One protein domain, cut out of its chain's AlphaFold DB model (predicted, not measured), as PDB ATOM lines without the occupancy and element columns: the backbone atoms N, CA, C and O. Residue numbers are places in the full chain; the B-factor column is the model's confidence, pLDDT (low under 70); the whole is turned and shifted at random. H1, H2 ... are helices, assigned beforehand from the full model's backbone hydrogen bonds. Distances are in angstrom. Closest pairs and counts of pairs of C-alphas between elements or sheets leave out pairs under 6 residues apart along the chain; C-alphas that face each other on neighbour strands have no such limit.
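What this domain is: This is residues 66 to 109 of the 109 residues of an uncharacterized protein of Spelaeicoccus albus (UniProt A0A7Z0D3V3). Look for little regular structure: two short helices, H1 and H2, stand crosswise in a small head, a loop swings between them, and a tail after H2 folds back past the head and runs out to Ser 109, making the length. The printed part has 44 residues, with H1 then H2 along the chain and no named strand. The class is all helix, though the named elements hold only 16 residues. It is only just compact, close to loose, with a radius of gyration of the C-alphas of 10.7 A, and spans 37 by 20 by 14 A.

How they stand to each other: Start at H1, residues 72 to 79; H2, residues 90 to 97, is close but not clearly touching, with closest C-alphas, Val 78 and Leu 95, 7.5 A apart. Their lines are about perpendicular, at 82 degrees. In both, every O i to N i+4 pair is within hydrogen-bond range.

Where its parts are: Find C-alpha 72 at (-62.428, 18.500, 30.525); from there H1 runs 10.3 A. H2 runs 11.1 A to C-alpha 97 at (-52.105, 23.310, 36.477).

The domain as a whole: The farthest C-alphas, Pro 69 and Ser 109, are 37.3 A apart. The printed part has no cut, and the link from H1 to H2 is short, 10 residues. Residue 109, the chain's last, has pLDDT under 70.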
ATOM      1  N   MET A  66     -55.155  25.151  25.282       91.81
ATOM      2  CA  MET A  66     -54.476  25.010  26.574       91.81
ATOM      3  C   MET A  66     -54.767  26.168  27.541       91.81
ATOM      4  O   MET A  66     -54.062  26.315  28.545       91.81
ATOM      5  N   ASP A  67     -55.792  26.984  27.263       90.81
ATOM      6  CA  ASP A  67     -56.218  28.052  28.170       90.81
ATOM      7  C   ASP A  67     -56.639  27.488  29.530       90.81
ATOM      8  O   ASP A  67     -57.147  26.374  29.652       90.81
ATOM      9  N   GLN A  68     -56.422  28.282  30.579       86.62
ATOM     10  CA  GLN A  68     -56.744  27.892  31.946       86.62
ATOM     11  C   GLN A  68     -58.043  28.568  32.417       86.62
ATOM     12  O   GLN A  68     -58.179  29.785  32.272       86.62
ATOM     13  N   PRO A  69     -58.978  27.823  33.041       89.25
ATOM     14  CA  PRO A  69     -58.901  26.391  33.348       89.25
ATOM     15  C   PRO A  69     -59.034  25.513  32.094       89.25
ATOM     16  O   PRO A  69     -59.899  25.761  31.259       89.25
ATOM     17  N   VAL A  70     -58.206  24.465  32.009       89.75
ATOM     18  CA  VAL A  70     -58.218  23.532  30.872       89.75
ATOM     19  C   VAL A  70     -59.560  22.807  30.832       89.75
ATOM     20  O   VAL A  70     -60.022  22.287  31.853       89.75
ATOM     21  N   ASP A  71     -60.199  22.770  29.663       90.38
ATOM     22  CA  ASP A  71     -61.499  22.124  29.534       90.38
ATOM     23  C   ASP A  71     -61.400  20.596  29.747       90.38
ATOM     24  O   ASP A  71     -60.356  19.988  29.485       90.38
ATOM     25  N   PRO A  72     -62.477  19.928  30.202       89.75
ATOM     26  CA  PRO A  72     -62.428  18.500  30.525       89.75
ATOM     27  C   PRO A  72     -62.066  17.585  29.348       89.75
ATOM     28  O   PRO A  72     -61.510  16.506  29.561       89.75
ATOM     29  N   GLY A  73     -62.406  17.980  28.116       88.38
ATOM     30  CA  GLY A  73     -62.080  17.219  26.913       88.38
ATOM     31  C   GLY A  73     -60.581  17.250  26.648       88.38
ATOM     32  O   GLY A  73     -59.966  16.194  26.495       88.38
ATOM     33  N   THR A  74     -59.989  18.441  26.693       89.62
ATOM     34  CA  THR A  74     -58.541  18.631  26.578       89.62
ATOM     35  C   THR A  74     -57.797  17.925  27.700       89.62
ATOM     36  O   THR A  74     -56.907  17.125  27.422       89.62
ATOM     37  N   ALA A  75     -58.215  18.120  28.957       89.62
ATOM     38  CA  ALA A  75     -57.598  17.485  30.122       89.62
ATOM     39  C   ALA A  75     -57.517  15.957  29.977       89.62
ATOM     40  O   ALA A  75     -56.508  15.346  30.328       89.62
ATOM     41  N   ARG A  76     -58.555  15.334  29.403       89.12
ATOM     42  CA  ARG A  76     -58.560  13.898  29.117       89.12
ATOM     43  C   ARG A  76     -57.514  13.505  28.074       89.12
ATOM     44  O   ARG A  76     -56.859  12.490  28.271       89.12
ATOM     45  N   VAL A  77     -57.363  14.272  26.993       86.56
ATOM     46  CA  VAL A  77     -56.376  13.981  25.937       86.56
ATOM     47  C   VAL A  77     -54.955  14.069  26.482       86.56
ATOM     48  O   VAL A  77     -54.160  13.158  26.267       86.56
ATOM     49  N   VAL A  78     -54.627  15.126  27.230       87.81
ATOM     50  CA  VAL A  78     -53.278  15.264  27.801       87.81
ATOM     51  C   VAL A  78     -52.983  14.222  28.881       87.81
ATOM     52  O   VAL A  78     -51.857  13.731  28.950       87.81
ATOM     53  N   ALA A  79     -53.978  13.843  29.689       87.50
ATOM     54  CA  ALA A  79     -53.816  12.818  30.719       87.50
ATOM     55  C   ALA A  79     -53.619  11.398  30.155       87.50
ATOM     56  O   ALA A  79     -53.092  10.541  30.861       87.50
ATOM     57  N   ASP A  80     -53.996  11.141  28.899       86.88
ATOM     58  CA  ASP A  80     -53.901   9.819  28.258       86.88
ATOM     59  C   ASP A  80     -52.489   9.511  27.710       86.88
ATOM     60  O   ASP A  80     -52.314   8.889  26.666       86.88
ATOM     61  N   GLY A  81     -51.448   9.971  28.415       82.81
ATOM     62  CA  GLY A  81     -50.050   9.680  28.085       82.81
ATOM     63  C   GLY A  81     -49.446  10.560  26.987       82.81
ATOM     64  O   GLY A  81     -48.527  10.122  26.289       82.81
ATOM     65  N   CYS A  82     -49.939  11.792  26.824       87.88
ATOM     66  CA  CYS A  82     -49.376  12.743  25.870       87.88
ATOM     67  C   CYS A  82     -47.904  13.052  26.196       87.88
ATOM     68  O   CYS A  82     -47.541  13.278  27.351       87.88
ATOM     69  N   LYS A  83     -47.056  13.084  25.162       90.81
ATOM     70  CA  LYS A  83     -45.633  13.418  25.283       90.81
ATOM     71  C   LYS A  83     -45.315  14.679  24.502       90.81
ATOM     72  O   LYS A  83     -45.700  14.822  23.344       90.81
ATOM     73  N   ILE A  84     -44.549  15.565  25.123       91.69
ATOM     74  CA  ILE A  84     -44.109  16.812  24.511       91.69
ATOM     75  C   ILE A  84     -42.954  16.522  23.551       91.69
ATOM     76  O   ILE A  84     -41.874  16.108  23.975       91.69
ATOM     77  N   LEU A  85     -43.171  16.782  22.262       92.19
ATOM     78  CA  LEU A  85     -42.102  16.810  21.255       92.19
ATOM     79  C   LEU A  85     -41.409  18.178  21.219       92.19
ATOM     80  O   LEU A  85     -40.188  18.266  21.127       92.19
ATOM     81  N   TYR A  86     -42.204  19.244  21.304       91.25
ATOM     82  CA  TYR A  86     -41.771  20.635  21.284       91.25
ATOM     83  C   TYR A  86     -42.789  21.479  22.052       91.25
ATOM     84  O   TYR A  86     -43.990  21.275  21.893       91.25
ATOM     85  N   ASP A  87     -42.314  22.398  22.888       91.12
ATOM     86  CA  ASP A  87     -43.164  23.296  23.668       91.12
ATOM     87  C   ASP A  87     -42.416  24.597  23.977       91.12
ATOM     88  O   ASP A  87     -41.227  24.566  24.304       91.12
ATOM     89  N   GLN A  88     -43.125  25.721  23.883       89.81
ATOM     90  CA  GLN A  88     -42.662  27.053  24.293       89.81
ATOM     91  C   GLN A  88     -43.342  27.447  25.615       89.81
ATOM     92  O   GLN A  88     -43.951  28.506  25.726       89.81
ATOM     93  N   ASP A  89     -43.290  26.539  26.591       86.44
ATOM     94  CA  ASP A  89     -43.864  26.636  27.942       86.44
ATOM     95  C   ASP A  89     -45.402  26.699  28.049       86.44
ATOM     96  O   ASP A  89     -45.939  26.690  29.159       86.44
ATOM     97  N   LEU A  90     -46.134  26.679  26.931       89.06
ATOM     98  CA  LEU A  90     -47.599  26.691  26.914       89.06
ATOM     99  C   LEU A  90     -48.174  25.369  27.450       89.06
ATOM    100  O   LEU A  90     -48.964  25.354  28.397       89.06
ATOM    101  N   VAL A  91     -47.765  24.246  26.855       89.38
ATOM    102  CA  VAL A  91     -48.293  22.917  27.195       89.38
ATOM    103  C   VAL A  91     -47.824  22.505  28.584       89.38
ATOM    104  O   VAL A  91     -48.617  22.014  29.388       89.38
ATOM    105  N   SER A  92     -46.554  22.756  28.900       88.94
ATOM    106  CA  SER A  92     -45.978  22.441  30.207       88.94
ATOM    107  C   SER A  92     -46.718  23.163  31.339       88.94
ATOM    108  O   SER A  92     -47.025  22.538  32.355       88.94
ATOM    109  N   ALA A  93     -47.071  24.443  31.167       88.06
ATOM    110  CA  ALA A  93     -47.822  25.196  32.171       88.06
ATOM    111  C   ALA A  93     -49.244  24.645  32.390       88.06
ATOM    112  O   ALA A  93     -49.702  24.550  33.531       88.06
ATOM    113  N   ALA A  94     -49.935  24.254  31.316       88.12
ATOM    114  CA  ALA A  94     -51.257  23.632  31.399       88.12
ATOM    115  C   ALA A  94     -51.218  22.248  32.073       88.12
ATOM    116  O   ALA A  94     -52.080  21.934  32.887       88.12
ATOM    117  N   LEU A  95     -50.192  21.434  31.808       89.12
ATOM    118  CA  LEU A  95     -50.022  20.148  32.491       89.12
ATOM    119  C   LEU A  95     -49.795  20.327  33.996       89.12
ATOM    120  O   LEU A  95     -50.426  19.641  34.799       89.12
ATOM    121  N   VAL A  96     -48.960  21.294  34.388       88.50
ATOM    122  CA  VAL A  96     -48.710  21.608  35.803       88.50
ATOM    123  C   VAL A  96     -49.991  22.051  36.513       88.50
ATOM    124  O   VAL A  96     -50.236  21.614  37.637       88.50
ATOM    125  N   SER A  97     -50.836  22.869  35.872       88.62
ATOM    126  CA  SER A  97     -52.105  23.310  36.477       88.62
ATOM    127  C   SER A  97     -53.110  22.164  36.667       88.62
ATOM    128  O   SER A  97     -53.934  22.218  37.579       88.62
ATOM    129  N   LEU A  98     -52.985  21.092  35.878       89.25
ATOM    130  CA  LEU A  98     -53.738  19.843  36.020       89.25
ATOM    131  C   LEU A  98     -53.111  18.850  37.018       89.25
ATOM    132  O   LEU A  98     -53.669  17.776  37.241       89.25
ATOM    133  N   GLY A  99     -51.960  19.174  37.615       90.38
ATOM    134  CA  GLY A  99     -51.215  18.257  38.483       90.38
ATOM    135  C   GLY A  99     -50.537  17.106  37.730       90.38
ATOM    136  O   GLY A  99     -50.220  16.081  38.334       90.38
ATOM    137  N   LEU A 100     -50.325  17.258  36.420       88.31
ATOM    138  CA  LEU A 100     -49.656  16.290  35.555       88.31
ATOM    139  C   LEU A 100     -48.184  16.666  35.354       88.31
ATOM    140  O   LEU A 100     -47.799  17.836  35.398       88.31
ATOM    141  N   VAL A 101     -47.349  15.657  35.102       85.75
ATOM    142  CA  VAL A 101     -45.932  15.856  34.780       85.75
ATOM    143  C   VAL A 101     -45.771  15.936  33.267       85.75
ATOM    144  O   VAL A 101     -46.208  15.052  32.536       85.75
ATOM    145  N   ALA A 102     -45.113  16.995  32.801       82.19
ATOM    146  CA  ALA A 102     -44.745  17.155  31.404       82.19
ATOM    147  C   ALA A 102     -43.625  16.172  31.025       82.19
ATOM    148  O   ALA A 102     -42.453  16.392  31.337       82.19
ATOM    149  N   GLU A 103     -43.974  15.090  30.334       87.75
ATOM    150  CA  GLU A 103     -42.994  14.149  29.799       87.75
ATOM    151  C   GLU A 103     -42.532  14.587  28.409       87.75
ATOM    152  O   GLU A 103     -43.308  14.602  27.452       87.75
ATOM    153  N   ARG A 104     -41.247  14.925  28.276       88.62
ATOM    154  CA  ARG A 104     -40.641  15.183  26.965       88.62
ATOM    155  C   ARG A 104     -40.268  13.873  26.291       88.62
ATOM    156  O   ARG A 104     -39.662  12.996  26.906       88.62
ATOM    157  N   TRP A 105     -40.599  13.752  25.012       86.69
ATOM    158  CA  TRP A 105     -40.137  12.628  24.214       86.69
ATOM    159  C   TRP A 105     -38.627  12.723  24.001       86.69
ATOM    160  O   TRP A 105     -38.099  13.736  23.543       86.69
ATOM    161  N   THR A 106     -37.936  11.638  24.323       83.94
ATOM    162  CA  THR A 106     -36.517  11.452  24.039       83.94
ATOM    163  C   THR A 106     -36.382  10.471  22.873       83.94
ATOM    164  O   THR A 106     -36.871   9.343  23.006       83.94
ATOM    165  N   PRO A 107     -35.725  10.844  21.758       75.75
ATOM    166  CA  PRO A 107     -35.422   9.887  20.707       75.75
ATOM    167  C   PRO A 107     -34.582   8.742  21.276       75.75
ATOM    168  O   PRO A 107     -33.601   8.982  21.979       75.75
ATOM    169  N   VAL A 108     -34.964   7.504  20.975       77.12
ATOM    170  CA  VAL A 108     -34.076   6.348  21.147       77.12
ATOM    171  C   VAL A 108     -33.152   6.285  19.936       77.12
ATOM    172  O   VAL A 108     -33.633   6.269  18.802       77.12
ATOM    173  N   SER A 109     -31.848   6.338  20.212       56.56
ATOM    174  CA  SER A 109     -30.739   6.319  19.250       56.56
ATOM    175  C   SER A 109     -30.702   5.069  18.379       56.56
ATOM    176  O   SER A 109     -31.011   3.978  18.909       56.56
TER     177      SER A 109